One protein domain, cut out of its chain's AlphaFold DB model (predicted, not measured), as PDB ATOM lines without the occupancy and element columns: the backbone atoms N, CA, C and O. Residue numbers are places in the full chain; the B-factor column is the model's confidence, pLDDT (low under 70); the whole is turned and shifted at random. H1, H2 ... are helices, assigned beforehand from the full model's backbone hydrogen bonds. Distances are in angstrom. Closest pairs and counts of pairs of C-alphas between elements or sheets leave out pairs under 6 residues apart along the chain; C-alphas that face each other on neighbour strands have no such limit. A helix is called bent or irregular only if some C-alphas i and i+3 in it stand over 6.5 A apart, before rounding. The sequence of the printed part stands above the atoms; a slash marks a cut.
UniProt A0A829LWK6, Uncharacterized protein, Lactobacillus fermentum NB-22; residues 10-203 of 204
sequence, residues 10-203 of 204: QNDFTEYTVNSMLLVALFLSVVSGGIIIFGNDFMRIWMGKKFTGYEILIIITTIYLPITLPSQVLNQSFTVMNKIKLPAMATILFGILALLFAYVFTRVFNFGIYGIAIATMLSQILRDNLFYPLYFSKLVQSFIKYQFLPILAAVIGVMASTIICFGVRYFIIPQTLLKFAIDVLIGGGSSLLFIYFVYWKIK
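Overview. This is residues 10 to 203 of the 204 residues of an uncharacterized protein of Lactobacillus fermentum NB-22 (UniProt A0A829LWK6). The domain is a flat slab of mostly aligned helices: the bundle of H1a, H8 and H9 on one side, the hairpin of H5 and H6 on the other, and the short helices H2, H3 and H4 in a broken line between H1a and H6. H7 sits at one end of the slab, and at the opposite end the long H1 bends into a short arm, H1b. The printed part has 194 residues with nine named helices, H1 to H9 in order, and no named strand; the class is all helix. It is compact, with a radius of gyration of the C-alphas of 18.5 A, and spans 52 by 46 by 21 A.

Along the chain. H1, residues 10 to 47, was assigned as one helix by its hydrogen bonds but is bent, with C-alphas 37 and 40 7.4 A apart. Its arm H1a, residues 10 to 37, begins at C-alpha 10 (12.860, 40.372, -37.916) and is 40.6 A long; H1b is residues 40 to 47. H2 is residues 55 to 62, H3 65 to 68 and H4 71 to 80. H5, residues 85 to 107, is 33.3 A long, and H6, residues 112 to 139, is 40.3 A long, beginning at C-alpha 112 (16.063, -2.548, -56.347). H7 is residues 141 to 145. H8, residues 149 to 171, is 33.5 A long; H9, residues 177 to 202, is 36.3 A long and ends at C-alpha 202 (26.824, 36.352, -51.182).

Arrangement. H1 is the hub, touching six other helices. H1a touches H8 the same way at a shallow tilt of 25 degrees, closest at C-alphas 33 and 162, 4.3 A. H8 and H9 form a hairpin, closest at C-alphas 165 and 187, 4.8 A. H1b and H9 only just touch, with 3 pairs of C-alphas within 8 A, closest at 45 and 177, 7.0 A. H1a touches H2, H3, H4 and H7 with parts of its length; for instance, C-alphas 25 and 66 of H1a and H3 are 4.8 A apart. H6 touches H2, H3 and H4, and forms a hairpin with H5, closest at C-alphas 105 and 115, 4.6 A. H1a and H6 are apart. Every O i to N i+4 pair is within hydrogen-bond range in H1a, H1b, H2, H4, H5 and H9, but 21 of 24 in H6, 18 of 19 in H8 and 0 of 1 in H7, where 1 of 2 O i to N i+3 pairs is; H3 is too short for such a pair.

Size, cuts and confidence. The C-alphas farthest apart, of Gln 10 and Lys 50, are 54.6 A apart. The printed part has no cut and no long link. The mean pLDDT of the printed part is 91.4; residue 52 is under 70.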
ATOM      1  N   GLN A  10      13.203  41.473 -37.007       75.19
ATOM      2  CA  GLN A  10      12.860  40.372 -37.916       75.19
ATOM      3  C   GLN A  10      13.853  40.228 -39.088       75.19
ATOM      4  O   GLN A  10      14.102  39.112 -39.556       75.19
ATOM      5  N   ASN A  11      14.463  41.337 -39.514       80.69
ATOM      6  CA  ASN A  11      15.478  41.356 -40.568       80.69
ATOM      7  C   ASN A  11      16.785  40.699 -40.103       80.69
ATOM      8  O   ASN A  11      17.207  39.736 -40.735       80.69
ATOM      9  N   ASP A  12      17.337  41.098 -38.954       84.81
ATOM     10  CA  ASP A  12      18.566  40.505 -38.397       84.81
ATOM     11  C   ASP A  12      18.413  38.996 -38.147       84.81
ATOM     12  O   ASP A  12      19.339  38.208 -38.344       84.81
ATOM     13  N   PHE A  13      17.221  38.559 -37.723       87.88
ATOM     14  CA  PHE A  13      16.929  37.134 -37.555       87.88
ATOM     15  C   PHE A  13      16.926  36.381 -38.892       87.88
ATOM     16  O   PHE A  13      17.413  35.249 -38.969       87.88
ATOM     17  N   THR A  14      16.400  37.008 -39.945       90.31
ATOM     18  CA  THR A  14      16.390  36.448 -41.303       90.31
ATOM     19  C   THR A  14      17.805  36.349 -41.852       90.31
ATOM     20  O   THR A  14      18.199  35.280 -42.306       90.31
ATOM     21  N   GLU A  15      18.575  37.430 -41.751       91.00
ATOM     22  CA  GLU A  15      19.968  37.514 -42.188       91.00
ATOM     23  C   GLU A  15      20.821  36.436 -41.515       91.00
ATOM     24  O   GLU A  15      21.456  35.627 -42.190       91.00
ATOM     25  N   TYR A  16      20.740  36.324 -40.185       91.25
ATOM     26  CA  TYR A  16      21.457  35.295 -39.435       91.25
ATOM     27  C   TYR A  16      21.061  33.876 -39.864       91.25
ATOM     28  O   TYR A  16      21.923  33.005 -40.010       91.25
ATOM     29  N   THR A  17      19.763  33.632 -40.066       93.31
ATOM     30  CA  THR A  17      19.253  32.321 -40.494       93.31
ATOM     31  C   THR A  17      19.772  31.971 -41.887       93.31
ATOM     32  O   THR A  17      20.315  30.886 -42.076       93.31
ATOM     33  N   VAL A  18      19.672  32.892 -42.846       94.44
ATOM     34  CA  VAL A  18      20.123  32.683 -44.229       94.44
ATOM     35  C   VAL A  18      21.640  32.520 -44.297       94.44
ATOM     36  O   VAL A  18      22.104  31.570 -44.919       94.44
ATOM     37  N   ASN A  19      22.417  33.361 -43.611       94.31
ATOM     38  CA  ASN A  19      23.878  33.245 -43.568       94.31
ATOM     39  C   ASN A  19      24.317  31.910 -42.939       94.31
ATOM     40  O   ASN A  19      25.225  31.252 -43.448       94.31
ATOM     41  N   SER A  20      23.617  31.443 -41.900       94.94
ATOM     42  CA  SER A  20      23.858  30.117 -41.314       94.94
ATOM     43  C   SER A  20      23.523  28.986 -42.294       94.94
ATOM     44  O   SER A  20      24.298  28.042 -42.432       94.94
ATOM     45  N   MET A  21      22.402  29.086 -43.016       96.31
ATOM     46  CA  MET A  21      22.041  28.122 -44.062       96.31
ATOM     47  C   MET A  21      23.065  28.106 -45.202       96.31
ATOM     48  O   MET A  21      23.420  27.029 -45.669       96.31
ATOM     49  N   LEU A  22      23.560  29.273 -45.627       96.38
ATOM     50  CA  LEU A  22      24.580  29.402 -46.668       96.38
ATOM     51  C   LEU A  22      25.881  28.713 -46.269       96.38
ATOM     52  O   LEU A  22      26.427  27.958 -47.067       96.38
ATOM     53  N   LEU A  23      26.346  28.923 -45.036       95.12
ATOM     54  CA  LEU A  23      27.537  28.248 -44.519       95.12
ATOM     55  C   LEU A  23      27.377  26.726 -44.536       95.12
ATOM     56  O   LEU A  23      28.265  26.026 -45.016       95.12
ATOM     57  N   VAL A  24      26.238  26.214 -44.056       96.19
ATOM     58  CA  VAL A  24      25.958  24.770 -44.039       96.19
ATOM     59  C   VAL A  24      25.880  24.208 -45.460       96.19
ATOM     60  O   VAL A  24      26.514  23.192 -45.739       96.19
ATOM     61  N   ALA A  25      25.154  24.876 -46.361       96.12
ATOM     62  CA  ALA A  25      25.007  24.479 -47.761       96.12
ATOM     63  C   ALA A  25      26.369  24.345 -48.439       96.12
ATOM     64  O   ALA A  25      26.724  23.289 -48.953       96.12
ATOM     65  N   LEU A  26      27.156  25.413 -48.371       95.06
ATOM     66  CA  LEU A  26      28.451  25.517 -49.017       95.06
ATOM     67  C   LEU A  26      29.485  24.543 -48.434       95.06
ATOM     68  O   LEU A  26      30.213  23.895 -49.182       95.06
ATOM     69  N   PHE A  27      29.535  24.383 -47.111       95.31
ATOM     70  CA  PHE A  27      30.438  23.416 -46.486       95.31
ATOM     71  C   PHE A  27      30.105  21.980 -46.907       95.31
ATOM     72  O   PHE A  27      30.989  21.213 -47.290       95.31
ATOM     73  N   LEU A  28      28.821  21.622 -46.903       96.19
ATOM     74  CA  LEU A  28      28.378  20.298 -47.329       96.19
ATOM     75  C   LEU A  28      28.583  20.062 -48.821       96.19
ATOM     76  O   LEU A  28      28.799  18.913 -49.213       96.19
ATOM     77  N   SER A  29      28.550  21.109 -49.648       95.56
ATOM     78  CA  SER A  29      28.888  21.001 -51.064       95.56
ATOM     79  C   SER A  29      30.305  20.464 -51.262       95.56
ATOM     80  O   SER A  29      30.467  19.530 -52.043       95.56
ATOM     81  N   VAL A  30      31.300  20.948 -50.499       95.00
ATOM     82  CA  VAL A  30      32.674  20.399 -50.532       95.00
ATOM     83  C   VAL A  30      32.679  18.912 -50.210       95.00
ATOM     84  O   VAL A  30      33.213  18.109 -50.974       95.00
ATOM     85  N   VAL A  31      32.069  18.548 -49.079       95.00
ATOM     86  CA  VAL A  31      32.041  17.161 -48.601       95.00
ATOM     87  C   VAL A  31      31.382  16.257 -49.643       95.00
ATOM     88  O   VAL A  31      31.908  15.196 -49.976       95.00
ATOM     89  N   SER A  32      30.269  16.707 -50.219       95.56
ATOM     90  CA  SER A  32      29.507  15.940 -51.202       95.56
ATOM     91  C   SER A  32      30.246  15.805 -52.530       95.56
ATOM     92  O   SER A  32      30.304  14.703 -53.066       95.56
ATOM     93  N   GLY A  33      30.869  16.873 -53.038       94.75
ATOM     94  CA  GLY A  33      31.692  16.814 -54.250       94.75
ATOM     95  C   GLY A  33      32.891  15.875 -54.105       94.75
ATOM     96  O   GLY A  33      33.166  15.080 -55.004       94.75
ATOM     97  N   GLY A  34      33.553  15.901 -52.944       93.25
ATOM     98  CA  GLY A  34      34.642  14.977 -52.629       93.25
ATOM     99  C   GLY A  34      34.183  13.518 -52.611       93.25
ATOM    100  O   GLY A  34      34.818  12.670 -53.234       93.25
ATOM    101  N   ILE A  35      33.053  13.219 -51.962       94.06
ATOM    102  CA  ILE A  35      32.476  11.864 -51.930       94.06
ATOM    103  C   ILE A  35      32.038  11.405 -53.329       94.06
ATOM    104  O   ILE A  35      32.258  10.251 -53.680       94.06
ATOM    105  N   ILE A  36      31.458  12.287 -54.147       94.00
ATOM    106  CA  ILE A  36      31.033  11.955 -55.517       94.00
ATOM    107  C   ILE A  36      32.226  11.511 -56.373       94.00
ATOM    108  O   ILE A  36      32.120  10.530 -57.106       94.00
ATOM    109  N   ILE A  37      33.364  12.203 -56.271       93.19
ATOM    110  CA  ILE A  37      34.538  11.917 -57.104       93.19
ATOM    111  C   ILE A  37      35.412  10.803 -56.525       93.19
ATOM    112  O   ILE A  37      35.805   9.890 -57.251       93.19
ATOM    113  N   PHE A  38      35.722  10.871 -55.233       90.81
ATOM    114  CA  PHE A  38      36.676   9.972 -54.586       90.81
ATOM    115  C   PHE A  38      36.009   8.791 -53.872       90.81
ATOM    116  O   PHE A  38      36.701   7.887 -53.410       90.81
ATOM    117  N   GLY A  39      34.677   8.755 -53.780       89.31
ATOM    118  CA  GLY A  39      33.946   7.730 -53.032       89.31
ATOM    119  C   GLY A  39      34.197   6.312 -53.538       89.31
ATOM    120  O   GLY A  39      34.422   5.413 -52.732       89.31
ATOM    121  N   ASN A  40      34.241   6.094 -54.858       87.69
ATOM    122  CA  ASN A  40      34.558   4.760 -55.379       87.69
ATOM    123  C   ASN A  40      36.026   4.380 -55.157       87.69
ATOM    124  O   ASN A  40      36.338   3.231 -54.847       87.69
ATOM    125  N   ASP A  41      36.941   5.344 -55.268       88.06
ATOM    126  CA  ASP A  41      38.354   5.094 -54.989       88.06
ATOM    127  C   ASP A  41      38.564   4.717 -53.518       88.06
ATOM    128  O   ASP A  41      39.276   3.753 -53.227       88.06
ATOM    129  N   PHE A  42      37.865   5.394 -52.603       87.88
ATOM    130  CA  PHE A  42      37.822   5.029 -51.190       87.88
ATOM    131  C   PHE A  42      37.287   3.606 -50.991       87.88
ATOM    132  O   PHE A  42      37.945   2.792 -50.346       87.88
ATOM    133  N   MET A  43      36.143   3.267 -51.598       87.44
ATOM    134  CA  MET A  43      35.555   1.925 -51.500       87.44
ATOM    135  C   MET A  43      36.487   0.841 -52.047       87.44
ATOM    136  O   MET A  43      36.621  -0.220 -51.436       87.44
ATOM    137  N   ARG A  44      37.188   1.109 -53.154       87.25
ATOM    138  CA  ARG A  44      38.183   0.196 -53.729       87.25
ATOM    139  C   ARG A  44      39.343  -0.058 -52.776       87.25
ATOM    140  O   ARG A  44      39.795  -1.196 -52.674       87.25
ATOM    141  N   ILE A  45      39.858   0.992 -52.140       86.62
ATOM    142  CA  ILE A  45      41.001   0.904 -51.225       86.62
ATOM    143  C   ILE A  45      40.589   0.202 -49.927       86.62
ATOM    144  O   ILE A  45      41.331  -0.637 -49.427       86.62
ATOM    145  N   TRP A  46      39.409   0.528 -49.398       85.94
ATOM    146  CA  TRP A  46      38.953   0.052 -48.096       85.94
ATOM    147  C   TRP A  46      38.358  -1.362 -48.143       85.94
ATOM    148  O   TRP A  46      38.727  -2.207 -47.334       85.94
ATOM    149  N   MET A  47      37.476  -1.647 -49.107       84.38
ATOM    150  CA  MET A  47      36.756  -2.930 -49.213       84.38
ATOM    151  C   MET A  47      37.302  -3.850 -50.316       84.38
ATOM    152  O   MET A  47      36.871  -4.998 -50.453       84.38
ATOM    153  N   GLY A  48      38.245  -3.365 -51.124       83.50
ATOM    154  CA  GLY A  48      38.809  -4.098 -52.252       83.50
ATOM    155  C   GLY A  48      37.996  -3.975 -53.546       83.50
ATOM    156  O   GLY A  48      36.892  -3.433 -53.603       83.50
ATOM    157  N   LYS A  49      38.545  -4.529 -54.634       80.94
ATOM    158  CA  LYS A  49      38.017  -4.373 -56.007       80.94
ATOM    159  C   LYS A  49      36.614  -4.954 -56.236       80.94
ATOM    160  O   LYS A  49      35.983  -4.621 -57.228       80.94
ATOM    161  N   LYS A  50      36.107  -5.816 -55.349       77.69
ATOM    162  CA  LYS A  50      34.780  -6.444 -55.504       77.69
ATOM    163  C   LYS A  50      33.613  -5.475 -55.265       77.69
ATOM    164  O   LYS A  50      32.492  -5.789 -55.642       77.69
ATOM    165  N   PHE A  51      33.872  -4.308 -54.674       71.56
ATOM    166  CA  PHE A  51      32.847  -3.319 -54.324       71.56
ATOM    167  C   PHE A  51      32.864  -2.070 -55.219       71.56
ATOM    168  O   PHE A  51      32.245  -1.066 -54.883       71.56
ATOM    169  N   THR A  52      33.524  -2.115 -56.382       68.81
ATOM    170  CA  THR A  52      33.725  -0.932 -57.241       68.81
ATOM    171  C   THR A  52      32.582  -0.618 -58.217       68.81
ATOM    172  O   THR A  52      32.795   0.104 -59.185       68.81
ATOM    173  N   GLY A  53      31.371  -1.139 -57.990       78.69
ATOM    174  CA  GLY A  53      30.203  -0.968 -58.876       78.69
ATOM    175  C   GLY A  53      29.093  -0.053 -58.341       78.69
ATOM    176  O   GLY A  53      28.049   0.073 -58.974       78.69
ATOM    177  N   TYR A  54      29.284   0.574 -57.176       83.31
ATOM    178  CA  TYR A  54      28.240   1.346 -56.485       83.31
ATOM    179  C   TYR A  54      28.339   2.866 -56.697       83.31
ATOM    180  O   TYR A  54      27.734   3.625 -55.945       83.31
ATOM    181  N   GLU A  55      29.062   3.325 -57.722       86.94
ATOM    182  CA  GLU A  55      29.272   4.758 -57.999       86.94
ATOM    183  C   GLU A  55      27.953   5.531 -58.089       86.94
ATOM    184  O   GLU A  55      27.757   6.536 -57.411       86.94
ATOM    185  N   ILE A  56      27.008   5.001 -58.865       90.50
ATOM    186  CA  ILE A  56      25.688   5.606 -59.060       90.50
ATOM    187  C   ILE A  56      24.933   5.701 -57.731       90.50
ATOM    188  O   ILE A  56      24.260   6.696 -57.468       90.50
ATOM    189  N   LEU A  57      25.065   4.689 -56.868       92.19
ATOM    190  CA  LEU A  57      24.396   4.679 -55.571       92.19
ATOM    191  C   LEU A  57      24.976   5.766 -54.658       92.19
ATOM    192  O   LEU A  57      24.206   6.522 -54.074       92.19
ATOM    193  N   ILE A  58      26.309   5.893 -54.611       92.19
ATOM    194  CA  ILE A  58      27.012   6.947 -53.861       92.19
ATOM    195  C   ILE A  58      26.565   8.333 -54.336       92.19
ATOM    196  O   ILE A  58      26.292   9.208 -53.513       92.19
ATOM    197  N   ILE A  59      26.449   8.538 -55.651       94.06
ATOM    198  CA  ILE A  59      25.995   9.812 -56.218       94.06
ATOM    199  C   ILE A  59      24.571  10.121 -55.751       94.06
ATOM    200  O   ILE A  59      24.341  11.189 -55.183       94.06
ATOM    201  N   ILE A  60      23.633   9.182 -55.918       94.31
ATOM    202  CA  ILE A  60      22.225   9.374 -55.536       94.31
ATOM    203  C   ILE A  60      22.091   9.675 -54.041       94.31
ATOM    204  O   ILE A  60      21.308  10.540 -53.661       94.31
ATOM    205  N   THR A  61      22.856   9.004 -53.176       93.69
ATOM    206  CA  THR A  61      22.753   9.208 -51.723       93.69
ATOM    207  C   THR A  61      23.393  10.504 -51.237       93.69
ATOM    208  O   THR A  61      23.087  10.936 -50.128       93.69
ATOM    209  N   THR A  62      24.271  11.119 -52.032       94.81
ATOM    210  CA  THR A  62      25.115  12.232 -51.572       94.81
ATOM    211  C   THR A  62      24.753  13.564 -52.228       94.81
ATOM    212  O   THR A  62      24.780  14.599 -51.567       94.81
ATOM    213  N   ILE A  63      24.362  13.563 -53.506       94.75
ATOM    214  CA  ILE A  63      24.206  14.788 -54.311       94.75
ATOM    215  C   ILE A  63      23.196  15.791 -53.734       94.75
ATOM    216  O   ILE A  63      23.359  16.999 -53.887       94.75
ATOM    217  N   TYR A  64      22.165  15.305 -53.042       95.00
ATOM    218  CA  TYR A  64      21.086  16.131 -52.500       95.00
ATOM    219  C   TYR A  64      21.339  16.622 -51.062       95.00
ATOM    220  O   TYR A  64      20.587  17.464 -50.560       95.00
ATOM    221  N   LEU A  65      22.372  16.117 -50.377       95.81
ATOM    222  CA  LEU A  65      22.648  16.456 -48.974       95.81
ATOM    223  C   LEU A  65      22.928  17.955 -48.761       95.81
ATOM    224  O   LEU A  65      22.335  18.530 -47.847       95.81
ATOM    225  N   PRO A  66      23.724  18.640 -49.608       96.06
ATOM    226  CA  PRO A  66      23.986  20.077 -49.455       96.06
ATOM    227  C   PRO A  66      22.745  20.937 -49.668       96.06
ATOM    228  O   PRO A  66      22.691  22.070 -49.207       96.06
ATOM    229  N   ILE A  67      21.748  20.393 -50.363       95.50
ATOM    230  CA  ILE A  67      20.487  21.062 -50.670       95.50
ATOM    231  C   ILE A  67      19.504  20.895 -49.498       95.50
ATOM    232  O   ILE A  67      18.781  21.818 -49.148       95.50
ATOM    233  N   THR A  68      19.476  19.726 -48.857       95.88
ATOM    234  CA  THR A  68      18.488  19.384 -47.813       95.88
ATOM    235  C   THR A  68      18.936  19.740 -46.399       95.88
ATOM    236  O   THR A  68      18.167  20.321 -45.634       95.88
ATOM    237  N   LEU A  69      20.186  19.464 -46.032       95.38
ATOM    238  CA  LEU A  69      20.691  19.658 -44.670       95.38
ATOM    239  C   LEU A  69      20.749  21.118 -44.169       95.38
ATOM    240  O   LEU A  69      20.601  21.303 -42.959       95.38
ATOM    241  N   PRO A  70      20.872  22.173 -45.004       95.50
ATOM    242  CA  PRO A  70      20.730  23.556 -44.534       95.50
ATOM    243  C   PRO A  70      19.396  23.828 -43.837       95.50
ATOM    244  O   PRO A  70      19.316  24.672 -42.946       95.50
ATOM    245  N   SER A  71      18.345  23.077 -44.178       93.62
ATOM    246  CA  SER A  71      17.039  23.171 -43.521       93.62
ATOM    247  C   SER A  71      17.074  22.820 -42.025       93.62
ATOM    248  O   SER A  71      16.178  23.219 -41.282       93.62
ATOM    249  N   GLN A  72      18.131  22.159 -41.530       93.94
ATOM    250  CA  GLN A  72      18.318  21.930 -40.093       93.94
ATOM    251  C   GLN A  72      18.447  23.242 -39.311       93.94
ATOM    252  O   GLN A  72      18.024  23.315 -38.157       93.94
ATOM    253  N   VAL A  73      18.941  24.307 -39.948       95.00
ATOM    254  CA  VAL A  73      18.932  25.658 -39.372       95.00
ATOM    255  C   VAL A  73      17.492  26.143 -39.166       95.00
ATOM    256  O   VAL A  73      17.180  26.702 -38.118       95.00
ATOM    257  N   LEU A  74      16.582  25.860 -40.107       94.00
ATOM    258  CA  LEU A  74      15.158  26.184 -39.963       94.00
ATOM    259  C   LEU A  74      14.505  25.379 -38.835       94.00
ATOM    260  O   LEU A  74      13.732  25.945 -38.065       94.00
ATOM    261  N   ASN A  75      14.855  24.098 -38.675       92.62
ATOM    262  CA  ASN A  75      14.383  23.292 -37.543       92.62
ATOM    263  C   ASN A  75      14.779  23.903 -36.195       92.62
ATOM    264  O   ASN A  75      13.953  23.989 -35.284       92.62
ATOM    265  N   GLN A  76      16.018  24.384 -36.068       92.00
ATOM    266  CA  GLN A  76      16.458  25.095 -34.867       92.00
ATOM    267  C   GLN A  76      15.680  26.405 -34.674       92.00
ATOM    268  O   GLN A  76      15.243  26.698 -33.559       92.00
ATOM    269  N   SER A  77      15.422  27.150 -35.752       92.50
ATOM    270  CA  SER A  77      14.587  28.352 -35.711       92.50
ATOM    271  C   SER A  77      13.150  28.057 -35.261       92.50
ATOM    272  O   SER A  77      12.620  28.786 -34.424       92.50
ATOM    273  N   PHE A  78      12.526  26.963 -35.716       93.19
ATOM    274  CA  PHE A  78      11.194  26.556 -35.251       93.19
ATOM    275  C   PHE A  78      11.169  26.249 -33.751       93.19
ATOM    276  O   PHE A  78      10.200  26.603 -33.076       93.19
ATOM    277  N   THR A  79      12.231  25.643 -33.218       91.12
ATOM    278  CA  THR A  79      12.387  25.405 -31.775       91.12
ATOM    279  C   THR A  79      12.463  26.716 -31.000       91.12
ATOM    280  O   THR A  79      11.727  26.896 -30.031       91.12
ATOM    281  N   VAL A  80      13.270  27.676 -31.462       88.81
ATOM    282  CA  VAL A  80      13.400  29.006 -30.833       88.81
ATOM    283  C   VAL A  80      12.078  29.778 -30.857       88.81
ATOM    284  O   VAL A  80      11.746  30.468 -29.898       88.81
ATOM    285  N   MET A  81      11.297  29.632 -31.928       88.62
ATOM    286  CA  MET A  81       9.988  30.273 -32.090       88.62
ATOM    287  C   MET A  81       8.841  29.521 -31.393       88.62
ATOM    288  O   MET A  81       7.691  29.956 -31.475       88.62
ATOM    289  N   ASN A  82       9.119  28.385 -30.745       90.94
ATOM    290  CA  ASN A  82       8.120  27.482 -30.167       90.94
ATOM    291  C   ASN A  82       7.033  27.038 -31.181       90.94
ATOM    292  O   ASN A  82       5.840  26.958 -30.876       90.94
ATOM    293  N   LYS A  83       7.439  26.766 -32.429       92.56
ATOM    294  CA  LYS A  83       6.584  26.319 -33.548       92.56
ATOM    295  C   LYS A  83       6.959  24.915 -34.036       92.56
ATOM    296  O   LYS A  83       6.953  24.642 -35.229       92.56
ATOM    297  N   ILE A  84       7.249  24.005 -33.106       93.12
ATOM    298  CA  ILE A  84       7.760  22.651 -33.398       93.12
ATOM    299  C   ILE A  84       6.701  21.635 -33.856       93.12
ATOM    300  O   ILE A  84       7.046  20.649 -34.501       93.12
ATOM    301  N   LYS A  85       5.414  21.857 -33.549       93.25
ATOM    302  CA  LYS A  85       4.345  20.866 -33.789       93.25
ATOM    303  C   LYS A  85       4.212  20.493 -35.270       93.25
ATOM    304  O   LYS A  85       4.206  19.315 -35.606       93.25
ATOM    305  N   LEU A  86       4.137  21.495 -36.150       93.44
ATOM    306  CA  LEU A  86       3.994  21.272 -37.593       93.44
ATOM    307  C   LEU A  86       5.251  20.645 -38.228       93.44
ATOM    308  O   LEU A  86       5.094  19.660 -38.947       93.44
ATOM    309  N   PRO A  87       6.484  21.112 -37.942       93.25
ATOM    310  CA  PRO A  87       7.709  20.435 -38.382       93.25
ATOM    311  C   PRO A  87       7.816  18.974 -37.920       93.25
ATOM    312  O   PRO A  87       8.208  18.102 -38.700       93.25
ATOM    313  N   ALA A  88       7.410  18.672 -36.682       94.31
ATOM    314  CA  ALA A  88       7.410  17.306 -36.162       94.31
ATOM    315  C   ALA A  88       6.405  16.409 -36.903       94.31
ATOM    316  O   ALA A  88       6.757  15.312 -37.338       94.31
ATOM    317  N   MET A  89       5.177  16.894 -37.122       96.06
ATOM    318  CA  MET A  89       4.170  16.177 -37.916       96.06
ATOM    319  C   MET A  89       4.637  15.955 -39.359       96.06
ATOM    320  O   MET A  89       4.486  14.856 -39.888       96.06
ATOM    321  N   ALA A  90       5.248  16.966 -39.980       94.38
ATOM    322  CA  ALA A  90       5.804  16.848 -41.321       94.38
ATOM    323  C   ALA A  90       6.915  15.794 -41.378       94.38
ATOM    324  O   ALA A  90       6.938  14.988 -42.299       94.38
ATOM    325  N   THR A  91       7.793  15.729 -40.376       94.19
ATOM    326  CA  THR A  91       8.842  14.701 -40.309       94.19
ATOM    327  C   THR A  91       8.260  13.289 -40.348       94.19
ATOM    328  O   THR A  91       8.743  12.460 -41.118       94.19
ATOM    329  N   ILE A  92       7.194  13.029 -39.585       96.69
ATOM    330  CA  ILE A  92       6.502  11.733 -39.598       96.69
ATOM    331  C   ILE A  92       5.861  11.481 -40.967       96.69
ATOM    332  O   ILE A  92       6.062  10.423 -41.559       96.69
ATOM    333  N   LEU A  93       5.131  12.465 -41.498       96.81
ATOM    334  CA  LEU A  93       4.410  12.342 -42.765       96.81
ATOM    335  C   LEU A  93       5.360  12.074 -43.942       96.81
ATOM    336  O   LEU A  93       5.124  11.164 -44.731       96.81
ATOM    337  N   PHE A  94       6.469  12.808 -44.033       95.88
ATOM    338  CA  PHE A  94       7.490  12.587 -45.056       95.88
ATOM    339  C   PHE A  94       8.270  11.283 -44.829       95.88
ATOM    340  O   PHE A  94       8.654  10.628 -45.796       95.88
ATOM    341  N   GLY A  95       8.435  10.831 -43.582       95.56
ATOM    342  CA  GLY A  95       8.948   9.489 -43.289       95.56
ATOM    343  C   GLY A  95       8.062   8.387 -43.880       95.56
ATOM    344  O   GLY A  95       8.557   7.488 -44.557       95.56
ATOM    345  N   ILE A  96       6.741   8.503 -43.716       97.06
ATOM    346  CA  ILE A  96       5.768   7.583 -44.327       97.06
ATOM    347  C   ILE A  96       5.815   7.685 -45.859       97.06
ATOM    348  O   ILE A  96       5.860   6.660 -46.536       97.06
ATOM    349  N   LEU A  97       5.877   8.899 -46.420       96.00
ATOM    350  CA  LEU A  97       6.033   9.090 -47.869       96.00
ATOM    351  C   LEU A  97       7.314   8.443 -48.411       96.00
ATOM    352  O   LEU A  97       7.277   7.859 -49.489       96.00
ATOM    353  N   ALA A  98       8.426   8.488 -47.669       96.38
ATOM    354  CA  ALA A  98       9.668   7.827 -48.069       96.38
ATOM    355  C   ALA A  98       9.491   6.302 -48.158       96.38
ATOM    356  O   ALA A  98       9.961   5.691 -49.115       96.38
ATOM    357  N   LEU A  99       8.771   5.691 -47.209       96.31
ATOM    358  CA  LEU A  99       8.458   4.257 -47.245       96.31
ATOM    359  C   LEU A  99       7.556   3.900 -48.434       96.31
ATOM    360  O   LEU A  99       7.805   2.907 -49.116       96.31
ATOM    361  N   LEU A 100       6.545   4.726 -48.714       96.38
ATOM    362  CA  LEU A 100       5.659   4.538 -49.866       96.38
ATOM    363  C   LEU A 100       6.430   4.649 -51.187       96.38
ATOM    364  O   LEU A 100       6.304   3.777 -52.045       96.38
ATOM    365  N   PHE A 101       7.275   5.669 -51.337       96.25
ATOM    366  CA  PHE A 101       8.139   5.810 -52.509       96.25
ATOM    367  C   PHE A 101       9.117   4.647 -52.648       96.25
ATOM    368  O   PHE A 101       9.308   4.158 -53.758       96.25
ATOM    369  N   ALA A 102       9.695   4.161 -51.547       96.31
ATOM    370  CA  ALA A 102      10.600   3.016 -51.586       96.31
ATOM    371  C   ALA A 102       9.867   1.765 -52.084       96.31
ATOM    372  O   ALA A 102      10.356   1.083 -52.982       96.31
ATOM    373  N   TYR A 103       8.657   1.505 -51.579       95.38
ATOM    374  CA  TYR A 103       7.823   0.411 -52.068       95.38
ATOM    375  C   TYR A 103       7.536   0.546 -53.568       95.38
ATOM    376  O   TYR A 103       7.772  -0.396 -54.323       95.38
ATOM    377  N   VAL A 104       7.087   1.723 -54.018       95.56
ATOM    378  CA  VAL A 104       6.753   1.973 -55.427       95.56
ATOM    379  C   VAL A 104       7.980   1.805 -56.328       95.56
ATOM    380  O   VAL A 104       7.929   1.044 -57.293       95.56
ATOM    381  N   PHE A 105       9.112   2.440 -56.021       94.75
ATOM    382  CA  PHE A 105      10.304   2.348 -56.871       94.75
ATOM    383  C   PHE A 105      10.942   0.963 -56.871       94.75
ATOM    384  O   PHE A 105      11.432   0.514 -57.907       94.75
ATOM    385  N   THR A 106      10.920   0.253 -55.744       94.69
ATOM    386  CA  THR A 106      11.502  -1.088 -55.678       94.69
ATOM    387  C   THR A 106      10.588  -2.142 -56.302       94.69
ATOM    388  O   THR A 106      11.101  -3.021 -56.986       94.69
ATOM    389  N   ARG A 107       9.261  -2.081 -56.103       91.69
ATOM    390  CA  ARG A 107       8.326  -3.132 -56.559       91.69
ATOM    391  C   ARG A 107       7.667  -2.865 -57.904       91.69
ATOM    392  O   ARG A 107       7.436  -3.816 -58.637       91.69
ATOM    393  N   VAL A 108       7.336  -1.615 -58.217       91.75
ATOM    394  CA  VAL A 108       6.655  -1.269 -59.479       91.75
ATOM    395  C   VAL A 108       7.684  -1.013 -60.574       91.75
ATOM    396  O   VAL A 108       7.573  -1.557 -61.666       91.75
ATOM    397  N   PHE A 109       8.718  -0.224 -60.267       90.69
ATOM    398  CA  PHE A 109       9.756   0.150 -61.235       90.69
ATOM    399  C   PHE A 109      10.975  -0.786 -61.240       90.69
ATOM    400  O   PHE A 109      11.847  -0.641 -62.092       90.69
ATOM    401  N   ASN A 110      11.044  -1.757 -60.319       90.69
ATOM    402  CA  ASN A 110      12.139  -2.729 -60.202       90.69
ATOM    403  C   ASN A 110      13.542  -2.101 -60.061       90.69
ATOM    404  O   ASN A 110      14.542  -2.698 -60.453       90.69
ATOM    405  N   PHE A 111      13.654  -0.919 -59.441       89.38
ATOM    406  CA  PHE A 111      14.943  -0.238 -59.234       89.38
ATOM    407  C   PHE A 111      15.794  -0.832 -58.099       89.38
ATOM    408  O   PHE A 111      16.887  -0.334 -57.818       89.38
ATOM    409  N   GLY A 112      15.320  -1.880 -57.416       91.19
ATOM    410  CA  GLY A 112      16.063  -2.548 -56.347       91.19
ATOM    411  C   GLY A 112      16.510  -1.574 -55.251       91.19
ATOM    412  O   GLY A 112      15.701  -0.802 -54.729       91.19
ATOM    413  N   ILE A 113      17.810  -1.593 -54.930       91.38
ATOM    414  CA  ILE A 113      18.427  -0.720 -53.917       91.38
ATOM    415  C   ILE A 113      18.444   0.762 -54.322       91.38
ATOM    416  O   ILE A 113      18.312   1.633 -53.462       91.38
ATOM    417  N   TYR A 114      18.527   1.068 -55.621       93.44
ATOM    418  CA  TYR A 114      18.480   2.448 -56.113       93.44
ATOM    419  C   TYR A 114      17.116   3.085 -55.842       93.44
ATOM    420  O   TYR A 114      17.048   4.259 -55.488       93.44
ATOM    421  N   GLY A 115      16.038   2.298 -55.917       93.88
ATOM    422  CA  GLY A 115      14.688   2.760 -55.592       93.88
ATOM    423  C   GLY A 115      14.572   3.290 -54.160       93.88
ATOM    424  O   GLY A 115      13.965   4.335 -53.939       93.88
ATOM    425  N   ILE A 116      15.228   2.634 -53.198       94.94
ATOM    426  CA  ILE A 116      15.241   3.054 -51.787       94.94
ATOM    427  C   ILE A 116      16.005   4.378 -51.616       94.94
ATOM    428  O   ILE A 116      15.549   5.284 -50.908       94.94
ATOM    429  N   ALA A 117      17.152   4.516 -52.287       95.25
ATOM    430  CA  ALA A 117      17.956   5.735 -52.239       95.25
ATOM    431  C   ALA A 117      17.209   6.934 -52.853       95.25
ATOM    432  O   ALA A 117      17.132   7.995 -52.232       95.25
ATOM    433  N   ILE A 118      16.582   6.740 -54.018       95.44
ATOM    434  CA  ILE A 118      15.774   7.765 -54.702       95.44
ATOM    435  C   ILE A 118      14.558   8.152 -53.852       95.44
ATOM    436  O   ILE A 118      14.260   9.336 -53.715       95.44
ATOM    437  N   ALA A 119      13.876   7.184 -53.236       96.25
ATOM    438  CA  ALA A 119      12.739   7.447 -52.356       96.25
ATOM    439  C   ALA A 119      13.107   8.358 -51.178       96.25
ATOM    440  O   ALA A 119      12.399   9.324 -50.879       96.25
ATOM    441  N   THR A 120      14.244   8.069 -50.539       94.88
ATOM    442  CA  THR A 120      14.768   8.865 -49.424       94.88
ATOM    443  C   THR A 120      15.133  10.274 -49.884       94.88
ATOM    444  O   THR A 120      14.718  11.248 -49.256       94.88
ATOM    445  N   MET A 121      15.848  10.385 -51.008       95.56
ATOM    446  CA  MET A 121      16.216  11.660 -51.622       95.56
ATOM    447  C   MET A 121      14.979  12.516 -51.924       95.56
ATOM    448  O   MET A 121      14.915  13.669 -51.500       95.56
ATOM    449  N   LEU A 122      13.978  11.965 -52.616       95.81
ATOM    450  CA  LEU A 122      12.772  12.708 -52.985       95.81
ATOM    451  C   LEU A 122      11.994  13.171 -51.757       95.81
ATOM    452  O   LEU A 122      11.613  14.337 -51.683       95.81
ATOM    453  N   SER A 123      11.786  12.289 -50.779       96.06
ATOM    454  CA  SER A 123      11.065  12.660 -49.562       96.06
ATOM    455  C   SER A 123      11.772  13.785 -48.793       96.06
ATOM    456  O   SER A 123      11.129  14.759 -48.394       96.06
ATOM    457  N   GLN A 124      13.102  13.711 -48.654       95.44
ATOM    458  CA  GLN A 124      13.871  14.773 -48.001       95.44
ATOM    459  C   GLN A 124      13.830  16.083 -48.789       95.44
ATOM    460  O   GLN A 124      13.615  17.131 -48.192       95.44
ATOM    461  N   ILE A 125      13.954  16.049 -50.119       95.56
ATOM    462  CA  ILE A 125      13.847  17.260 -50.946       95.56
ATOM    463  C   ILE A 125      12.485  17.931 -50.744       95.56
ATOM    464  O   ILE A 125      12.437  19.135 -50.489       95.56
ATOM    465  N   LEU A 126      11.389  17.170 -50.792       95.38
ATOM    466  CA  LEU A 126      10.044  17.716 -50.601       95.38
ATOM    467  C   LEU A 126       9.871  18.342 -49.207       95.38
ATOM    468  O   LEU A 126       9.337  19.446 -49.083       95.38
ATOM    469  N   ARG A 127      10.349  17.678 -48.151       95.31
ATOM    470  CA  ARG A 127      10.253  18.204 -46.783       95.31
ATOM    471  C   ARG A 127      11.117  19.451 -46.587       95.31
ATOM    472  O   ARG A 127      10.634  20.480 -46.118       95.31
ATOM    473  N   ASP A 128      12.386  19.349 -46.952       94.88
ATOM    474  CA  ASP A 128      13.429  20.267 -46.504       94.88
ATOM    475  C   ASP A 128      13.578  21.485 -47.424       94.88
ATOM    476  O   ASP A 128      13.984  22.548 -46.959       94.88
ATOM    477  N   ASN A 129      13.196  21.368 -48.703       93.25
ATOM    478  CA  ASN A 129      13.284  22.460 -49.681       93.25
ATOM    479  C   ASN A 129      11.939  23.080 -50.046       93.25
ATOM    480  O   ASN A 129      11.906  24.225 -50.492       93.25
ATOM    481  N   LEU A 130      10.831  22.359 -49.854       92.44
ATOM    482  CA  LEU A 130       9.498  22.912 -50.095       92.44
ATOM    483  C   LEU A 130       8.797  23.203 -48.774       92.44
ATOM    484  O   LEU A 130       8.518  24.360 -48.472       92.44
ATOM    485  N   PHE A 131       8.530  22.184 -47.955       94.69
ATOM    486  CA  PHE A 131       7.671  22.364 -46.785       94.69
ATOM    487  C   PHE A 131       8.284  23.299 -45.728       94.69
ATOM    488  O   PHE A 131       7.620  24.252 -45.316       94.69
ATOM    489  N   TYR A 132       9.536  23.087 -45.309       94.44
ATOM    490  CA  TYR A 132      10.165  23.930 -44.280       94.44
ATOM    491  C   TYR A 132      10.355  25.392 -44.703       94.44
ATOM    492  O   TYR A 132       9.919  26.257 -43.939       94.44
ATOM    493  N   PRO A 133      10.910  25.721 -45.885       92.94
ATOM    494  CA  PRO A 133      11.052  27.115 -46.307       92.94
ATOM    495  C   PRO A 133       9.702  27.821 -46.482       92.94
ATOM    496  O   PRO A 133       9.554  28.962 -46.043       92.94
ATOM    497  N   LEU A 134       8.690  27.139 -47.038       93.19
ATOM    498  CA  LEU A 134       7.338  27.694 -47.190       93.19
ATOM    499  C   LEU A 134       6.632  27.894 -45.847       93.19
ATOM    500  O   LEU A 134       5.888  28.857 -45.668       93.19
ATOM    501  N   TYR A 135       6.829  26.989 -44.889       94.06
ATOM    502  CA  TYR A 135       6.278  27.159 -43.549       94.06
ATOM    503  C   TYR A 135       6.992  28.289 -42.799       94.06
ATOM    504  O   TYR A 135       6.340  29.123 -42.170       94.06
ATOM    505  N   PHE A 136       8.318  28.366 -42.911       93.19
ATOM    506  CA  PHE A 136       9.111  29.412 -42.278       93.19
ATOM    507  C   PHE A 136       8.801  30.798 -42.848       93.19
ATOM    508  O   PHE A 136       8.636  31.732 -42.070       93.19
ATOM    509  N   SER A 137       8.615  30.944 -44.164       91.94
ATOM    510  CA  SER A 137       8.254  32.230 -44.781       91.94
ATOM    511  C   SER A 137       6.880  32.749 -44.342       91.94
ATOM    512  O   SER A 137       6.692  33.961 -44.230       91.94
ATOM    513  N   LYS A 138       5.933  31.862 -43.998       91.81
ATOM    514  CA  LYS A 138       4.650  32.254 -43.380       91.81
ATOM    515  C   LYS A 138       4.822  32.815 -41.969       91.81
ATOM    516  O   LYS A 138       4.035  33.662 -41.555       91.81
ATOM    517  N   LEU A 139       5.820  32.339 -41.225       90.19
ATOM    518  CA  LEU A 139       6.136  32.836 -39.884       90.19
ATOM    519  C   LEU A 139       7.025  34.089 -39.929       90.19
ATOM    520  O   LEU A 139       6.894  34.974 -39.087       90.19
ATOM    521  N   VAL A 140       7.930  34.161 -40.908       89.88
ATOM    522  CA  VAL A 140       8.933  35.215 -41.081       89.88
ATOM    523  C   VAL A 140       8.884  35.720 -42.525       89.88
ATOM    524  O   VAL A 140       9.595  35.227 -43.396       89.88
ATOM    525  N   GLN A 141       8.044  36.726 -42.782       86.62
ATOM    526  CA  GLN A 141       7.771  37.209 -44.146       86.62
ATOM    527  C   GLN A 141       9.022  37.712 -44.881       86.62
ATOM    528  O   GLN A 141       9.158  37.498 -46.084       86.62
ATOM    529  N   SER A 142       9.974  38.324 -44.170       86.88
ATOM    530  CA  SER A 142      11.250  38.797 -44.728       86.88
ATOM    531  C   SER A 142      12.094  37.685 -45.365       86.88
ATOM    532  O   SER A 142      12.879  37.963 -46.270       86.88
ATOM    533  N   PHE A 143      11.912  36.424 -44.957       90.94
ATOM    534  CA  PHE A 143      12.661  35.281 -45.486       90.94
ATOM    535  C   PHE A 143      12.307  34.933 -46.935       90.94
ATOM    536  O   PHE A 143      13.146  34.386 -47.649       90.94
ATOM    537  N   ILE A 144      11.103  35.271 -47.411       89.31
ATOM    538  CA  ILE A 144      10.633  34.831 -48.735       89.31
ATOM    539  C   ILE A 144      11.537  35.305 -49.882       89.31
ATOM    540  O   ILE A 144      11.680  34.609 -50.884       89.31
ATOM    541  N   LYS A 145      12.202  36.453 -49.703       87.62
ATOM    542  CA  LYS A 145      13.154  37.020 -50.668       87.62
ATOM    543  C   LYS A 145      14.429  36.184 -50.810       87.62
ATOM    544  O   LYS A 145      15.044  36.195 -51.869       87.62
ATOM    545  N   TYR A 146      14.812  35.458 -49.762       90.44
ATOM    546  CA  TYR A 146      16.092  34.754 -49.663       90.44
ATOM    547  C   TYR A 146      15.946  33.229 -49.621       90.44
ATOM    548  O   TYR A 146      16.949  32.525 -49.577       90.44
ATOM    549  N   GLN A 147      14.718  32.702 -49.674       89.19
ATOM    550  CA  GLN A 147      14.435  31.272 -49.489       89.19
ATOM    551  C   GLN A 147      15.197  30.347 -50.457       89.19
ATOM    552  O   GLN A 147      15.584  29.247 -50.076       89.19
ATOM    553  N   PHE A 148      15.448  30.799 -51.691       91.25
ATOM    554  CA  PHE A 148      16.157  30.020 -52.712       91.25
ATOM    555  C   PHE A 148      17.672  30.246 -52.718       91.25
ATOM    556  O   PHE A 148      18.395  29.497 -53.371       91.25
ATOM    557  N   LEU A 149      18.171  31.251 -51.992       93.62
ATOM    558  CA  LEU A 149      19.587  31.612 -52.016       93.62
ATOM    559  C   LEU A 149      20.491  30.468 -51.513       93.62
ATOM    560  O   LEU A 149      21.447  30.138 -52.219       93.62
ATOM    561  N   PRO A 150      20.187  29.779 -50.389       93.69
ATOM    562  CA  PRO A 150      20.979  28.629 -49.949       93.69
ATOM    563  C   PRO A 150      20.934  27.445 -50.921       93.69
ATOM    564  O   PRO A 150      21.937  26.761 -51.086       93.69
ATOM    565  N   ILE A 151      19.801  27.227 -51.599       94.00
ATOM    566  CA  ILE A 151      19.631  26.142 -52.580       94.00
ATOM    567  C   ILE A 151      20.515  26.395 -53.804       94.00
ATOM    568  O   ILE A 151      21.247  25.508 -54.239       94.00
ATOM    569  N   LEU A 152      20.490  27.619 -54.336       94.00
ATOM    570  CA  LEU A 152      21.340  28.011 -55.460       94.00
ATOM    571  C   LEU A 152      22.824  27.915 -55.094       94.00
ATOM    572  O   LEU A 152      23.611  27.362 -55.862       94.00
ATOM    573  N   ALA A 153      23.199  28.385 -53.900       93.88
ATOM    574  CA  ALA A 153      24.560  28.260 -53.389       93.88
ATOM    575  C   ALA A 153      24.990  26.790 -53.245       93.88
ATOM    576  O   ALA A 153      26.106  26.451 -53.632       93.88
ATOM    577  N   ALA A 154      24.107  25.911 -52.758       95.00
ATOM    578  CA  ALA A 154      24.367  24.477 -52.653       95.00
ATOM    579  C   ALA A 154      24.643  23.852 -54.028       95.00
ATOM    580  O   ALA A 154      25.663  23.184 -54.201       95.00
ATOM    581  N   VAL A 155      23.771  24.100 -55.012       94.94
ATOM    582  CA  VAL A 155      23.882  23.551 -56.375       94.94
ATOM    583  C   VAL A 155      25.168  24.024 -57.054       94.94
ATOM    584  O   VAL A 155      25.941  23.201 -57.543       94.94
ATOM    585  N   ILE A 156      25.446  25.332 -57.029       94.31
ATOM    586  CA  ILE A 156      26.687  25.899 -57.582       94.31
ATOM    587  C   ILE A 156      27.904  25.339 -56.844       94.31
ATOM    588  O   ILE A 156      28.878  24.941 -57.481       94.31
ATOM    589  N   GLY A 157      27.835  25.264 -55.513       94.50
ATOM    590  CA  GLY A 157      28.894  24.719 -54.677       94.50
ATOM    591  C   GLY A 157      29.217  23.272 -55.032       94.50
ATOM    592  O   GLY A 157      30.389  22.957 -55.202       94.50
ATOM    593  N   VAL A 158      28.202  22.410 -55.188       95.56
ATOM    594  CA  VAL A 158      28.388  20.986 -55.524       95.56
ATOM    595  C   VAL A 158      28.985  20.838 -56.915       95.56
ATOM    596  O   VAL A 158      29.912  20.051 -57.099       95.56
ATOM    597  N   MET A 159      28.491  21.596 -57.898       94.94
ATOM    598  CA  MET A 159      29.053  21.575 -59.251       94.94
ATOM    599  C   MET A 159      30.525  21.992 -59.235       94.94
ATOM    600  O   MET A 159      31.372  21.263 -59.745       94.94
ATOM    601  N   ALA A 160      30.846  23.114 -58.586       94.38
ATOM    602  CA  ALA A 160      32.212  23.613 -58.492       94.38
ATOM    603  C   ALA A 160      33.139  22.632 -57.759       94.38
ATOM    604  O   ALA A 160      34.203  22.301 -58.278       94.38
ATOM    605  N   SER A 161      32.734  22.106 -56.598       94.50
ATOM    606  CA  SER A 161      33.539  21.137 -55.848       94.50
ATOM    607  C   SER A 161      33.764  19.850 -56.635       94.50
ATOM    608  O   SER A 161      34.868  19.319 -56.632       94.50
ATOM    609  N   THR A 162      32.748  19.368 -57.356       94.44
ATOM    610  CA  THR A 162      32.857  18.156 -58.181       94.44
ATOM    611  C   THR A 162      33.830  18.374 -59.341       94.44
ATOM    612  O   THR A 162      34.679  17.521 -59.580       94.44
ATOM    613  N   ILE A 163      33.775  19.528 -60.017       94.50
ATOM    614  CA  ILE A 163      34.711  19.892 -61.096       94.50
ATOM    615  C   ILE A 163      36.148  19.983 -60.568       94.50
ATOM    616  O   ILE A 163      37.062  19.428 -61.174       94.50
ATOM    617  N   ILE A 164      36.347  20.641 -59.423       93.81
ATOM    618  CA  ILE A 164      37.662  20.786 -58.785       93.81
ATOM    619  C   ILE A 164      38.232  19.411 -58.415       93.81
ATOM    620  O   ILE A 164      39.349  19.080 -58.808       93.81
ATOM    621  N   CYS A 165      37.460  18.584 -57.705       93.12
ATOM    622  CA  CYS A 165      37.893  17.245 -57.313       93.12
ATOM    623  C   CYS A 165      38.151  16.346 -58.530       93.12
ATOM    624  O   CYS A 165      39.117  15.584 -58.526       93.12
ATOM    625  N   PHE A 166      37.341  16.452 -59.588       92.56
ATOM    626  CA  PHE A 166      37.563  15.724 -60.839       92.56
ATOM    627  C   PHE A 166      38.882  16.131 -61.507       92.56
ATOM    628  O   PHE A 166      39.649  15.266 -61.924       92.56
ATOM    629  N   GLY A 167      39.185  17.434 -61.543       91.25
ATOM    630  CA  GLY A 167      40.463  17.947 -62.034       91.25
ATOM    631  C   GLY A 167      41.654  17.392 -61.252       91.25
ATOM    632  O   GLY A 167      42.621  16.942 -61.857       91.25
ATOM    633  N   VAL A 168      41.572  17.341 -59.918       90.38
ATOM    634  CA  VAL A 168      42.625  16.742 -59.070       90.38
ATOM    635  C   VAL A 168      42.811  15.254 -59.379       90.38
ATOM    636  O   VAL A 168      43.939  14.813 -59.609       90.38
ATOM    637  N   ARG A 169      41.710  14.497 -59.478       88.19
ATOM    638  CA  ARG A 169      41.725  13.061 -59.808       88.19
ATOM    639  C   ARG A 169      42.362  12.764 -61.169       88.19
ATOM    640  O   ARG A 169      42.930  11.693 -61.357       88.19
ATOM    641  N   TYR A 170      42.269  13.691 -62.125       87.44
ATOM    642  CA  TYR A 170      42.908  13.540 -63.434       87.44
ATOM    643  C   TYR A 170      44.443  13.523 -63.337       87.44
ATOM    644  O   TYR A 170      45.096  12.779 -64.067       87.44
ATOM    645  N   PHE A 171      45.029  14.298 -62.418       84.31
ATOM    646  CA  PHE A 171      46.484  14.359 -62.235       84.31
ATOM    647  C   PHE A 171      47.023  13.265 -61.309       84.31
ATOM    648  O   PHE A 171      48.136  12.779 -61.511       84.31
ATOM    649  N   ILE A 172      46.254  12.873 -60.293       80.75
ATOM    650  CA  ILE A 172      46.673  11.897 -59.287       80.75
ATOM    651  C   ILE A 172      45.614  10.799 -59.213       80.75
ATOM    652  O   ILE A 172      44.480  11.027 -58.813       80.75
ATOM    653  N   ILE A 173      45.995   9.578 -59.601       78.44
ATOM    654  CA  ILE A 173      45.108   8.416 -59.493       78.44
ATOM    655  C   ILE A 173      45.284   7.791 -58.095       78.44
ATOM    656  O   ILE A 173      46.366   7.254 -57.800       78.44
ATOM    657  N   PRO A 174      44.243   7.788 -57.238       75.25
ATOM    658  CA  PRO A 174      44.311   7.239 -55.886       75.25
ATOM    659  C   PRO A 174      44.350   5.704 -55.909       75.25
ATOM    660  O   PRO A 174      43.332   5.008 -55.933       75.25
ATOM    661  N   GLN A 175      45.563   5.154 -55.908       76.81
ATOM    662  CA  GLN A 175      45.804   3.708 -55.793       76.81
ATOM    663  C   GLN A 175      46.193   3.274 -54.374       76.81
ATOM    664  O   GLN A 175      46.044   2.106 -54.029       76.81
ATOM    665  N   THR A 176      46.679   4.203 -53.547       84.75
ATOM    666  CA  THR A 176      47.113   3.960 -52.166       84.75
ATOM    667  C   THR A 176      46.436   4.942 -51.215       84.75
ATOM    668  O   THR A 176      46.040   6.032 -51.632       84.75
ATOM    669  N   LEU A 177      46.351   4.588 -49.927       84.62
ATOM    670  CA  LEU A 177      45.802   5.466 -48.881       84.62
ATOM    671  C   LEU A 177      46.503   6.832 -48.833       84.62
ATOM    672  O   LEU A 177      45.846   7.848 -48.646       84.62
ATOM    673  N   LEU A 178      47.821   6.862 -49.056       85.56
ATOM    674  CA  LEU A 178      48.595   8.103 -49.058       85.56
ATOM    675  C   LEU A 178      48.212   9.022 -50.230       85.56
ATOM    676  O   LEU A 178      47.989  10.209 -50.018       85.56
ATOM    677  N   LYS A 179      48.094   8.483 -51.453       84.19
ATOM    678  CA  LYS A 179      47.670   9.269 -52.626       84.19
ATOM    679  C   LYS A 179      46.235   9.767 -52.472       84.19
ATOM    680  O   LYS A 179      45.976  10.936 -52.710       84.19
ATOM    681  N   PHE A 180      45.347   8.918 -51.956       88.00
ATOM    682  CA  PHE A 180      43.979   9.311 -51.619       88.00
ATOM    683  C   PHE A 180      43.931  10.458 -50.597       88.00
ATOM    684  O   PHE A 180      43.185  11.416 -50.781       88.00
ATOM    685  N   ALA A 181      44.746  10.406 -49.537       87.88
ATOM    686  CA  ALA A 181      44.814  11.487 -48.555       87.88
ATOM    687  C   ALA A 181      45.289  12.809 -49.185       87.88
ATOM    688  O   ALA A 181      44.739  13.864 -48.879       87.88
ATOM    689  N   ILE A 182      46.265  12.750 -50.095       88.12
ATOM    690  CA  ILE A 182      46.742  13.919 -50.847       88.12
ATOM    691  C   ILE A 182      45.628  14.485 -51.741       88.12
ATOM    692  O   ILE A 182      45.408  15.696 -51.733       88.12
ATOM    693  N   ASP A 183      44.873  13.635 -52.440       87.25
ATOM    694  CA  ASP A 183      43.763  14.057 -53.307       87.25
ATOM    695  C   ASP A 183      42.656  14.763 -52.528       87.25
ATOM    696  O   ASP A 183      42.156  15.810 -52.948       87.25
ATOM    697  N   VAL A 184      42.309  14.230 -51.355       88.69
ATOM    698  CA  VAL A 184      41.322  14.838 -50.457       88.69
ATOM    699  C   VAL A 184      41.829  16.169 -49.906       88.69
ATOM    700  O   VAL A 184      41.058  17.123 -49.838       88.69
ATOM    701  N   LEU A 185      43.112  16.278 -49.549       90.69
ATOM    702  CA  LEU A 185      43.688  17.530 -49.056       90.69
ATOM    703  C   LEU A 185      43.727  18.611 -50.140       90.69
ATOM    704  O   LEU A 185      43.317  19.741 -49.886       90.69
ATOM    705  N   ILE A 186      44.176  18.274 -51.350       91.75
ATOM    706  CA  ILE A 186      44.270  19.227 -52.460       91.75
ATOM    707  C   ILE A 186      42.871  19.593 -52.961       91.75
ATOM    708  O   ILE A 186      42.545  20.777 -53.057       91.75
ATOM    709  N   GLY A 187      42.022  18.605 -53.250       90.00
ATOM    710  CA  GLY A 187      40.661  18.820 -53.748       90.00
ATOM    711  C   GLY A 187      39.750  19.478 -52.712       90.00
ATOM    712  O   GLY A 187      39.041  20.434 -53.021       90.00
ATOM    713  N   GLY A 188      39.807  19.023 -51.460       90.31
ATOM    714  CA  GLY A 188      39.073  19.616 -50.342       90.31
ATOM    715  C   GLY A 188      39.568  21.022 -50.002       90.31
ATOM    716  O   GLY A 188      38.767  21.942 -49.869       90.31
ATOM    717  N   GLY A 189      40.884  21.231 -49.930       91.12
ATOM    718  CA  GLY A 189      41.469  22.545 -49.656       91.12
ATOM    719  C   GLY A 189      41.131  23.577 -50.733       91.12
ATOM    720  O   GLY A 189      40.672  24.674 -50.420       91.12
ATOM    721  N   SER A 190      41.286  23.220 -52.011       91.56
ATOM    722  CA  SER A 190      40.963  24.113 -53.135       91.56
ATOM    723  C   SER A 190      39.469  24.432 -53.233       91.56
ATOM    724  O   SER A 190      39.103  25.591 -53.438       91.56
ATOM    725  N   SER A 191      38.594  23.447 -53.019       91.75
ATOM    726  CA  SER A 191      37.145  23.680 -52.991       91.75
ATOM    727  C   SER A 191      36.707  24.531 -51.795       91.75
ATOM    728  O   SER A 191      35.884  25.426 -51.978       91.75
ATOM    729  N   LEU A 192      37.299  24.353 -50.606       92.88
ATOM    730  CA  LEU A 192      37.056  25.228 -49.451       92.88
ATOM    731  C   LEU A 192      37.481  26.674 -49.724       92.88
ATOM    732  O   LEU A 192      36.731  27.593 -49.400       92.88
ATOM    733  N   LEU A 193      38.644  26.890 -50.347       92.38
ATOM    734  CA  LEU A 193      39.110  28.231 -50.721       92.38
ATOM    735  C   LEU A 193      38.167  28.906 -51.724       92.38
ATOM    736  O   LEU A 193      37.799  30.069 -51.544       92.38
ATOM    737  N   PHE A 194      37.733  28.173 -52.752       91.31
ATOM    738  CA  PHE A 194      36.760  28.674 -53.724       91.31
ATOM    739  C   PHE A 194      35.443  29.060 -53.043       91.31
ATOM    740  O   PHE A 194      34.911  30.151 -53.248       91.31
ATOM    741  N   ILE A 195      34.938  28.185 -52.180       90.25
ATOM    742  CA  ILE A 195      33.682  28.397 -51.474       90.25
ATOM    743  C   ILE A 195      33.765  29.550 -50.473       90.25
ATOM    744  O   ILE A 195      32.807  30.314 -50.357       90.25
ATOM    745  N   TYR A 196      34.898  29.732 -49.798       91.31
ATOM    746  CA  TYR A 196      35.128  30.884 -48.929       91.31
ATOM    747  C   TYR A 196      34.965  32.206 -49.696       91.31
ATOM    748  O   TYR A 196      34.293  33.126 -49.220       91.31
ATOM    749  N   PHE A 197      35.499  32.284 -50.918       89.44
ATOM    750  CA  PHE A 197      35.339  33.456 -51.780       89.44
ATOM    751  C   PHE A 197      33.881  33.673 -52.213       89.44
ATOM    752  O   PHE A 197      33.389  34.804 -52.190       89.44
ATOM    753  N   VAL A 198      33.171  32.598 -52.569       89.19
ATOM    754  CA  VAL A 198      31.742  32.651 -52.917       89.19
ATOM    755  C   VAL A 198      30.909  33.135 -51.728       89.19
ATOM    756  O   VAL A 198      30.092  34.043 -51.881       89.19
ATOM    757  N   TYR A 199      31.148  32.590 -50.533       90.25
ATOM    758  CA  TYR A 199      30.447  32.986 -49.312       90.25
ATOM    759  C   TYR A 199      30.623  34.477 -49.013       90.25
ATOM    760  O   TYR A 199      29.644  35.175 -48.753       90.25
ATOM    761  N   TRP A 200      31.854  34.994 -49.111       88.25
ATOM    762  CA  TRP A 200      32.134  36.406 -48.844       88.25
ATOM    763  C   TRP A 200      31.358  37.364 -49.757       88.25
ATOM    764  O   TRP A 200      31.006  38.459 -49.324       88.25
ATOM    765  N   LYS A 201      31.073  36.955 -50.999       87.62
ATOM    766  CA  LYS A 201      30.319  37.760 -51.971       87.62
ATOM    767  C   LYS A 201      28.801  37.710 -51.792       87.62
ATOM    768  O   LYS A 201      28.131  38.625 -52.257       87.62
ATOM    769  N   ILE A 202      28.271  36.638 -51.205       87.12
ATOM    770  CA  ILE A 202      26.824  36.352 -51.182       87.12
ATOM    771  C   ILE A 202      26.208  36.560 -49.792       87.12
ATOM    772  O   ILE A 202      24.989  36.687 -49.690       87.12
ATOM    773  N   LYS A 203      27.024  36.599 -48.729       86.12
ATOM    774  CA  LYS A 203      26.536  36.877 -47.373       86.12
ATOM    775  C   LYS A 203      25.715  38.174 -47.344       86.12
ATOM    776  O   LYS A 203      26.097  39.166 -47.969       86.12
TER     777      LYS A 203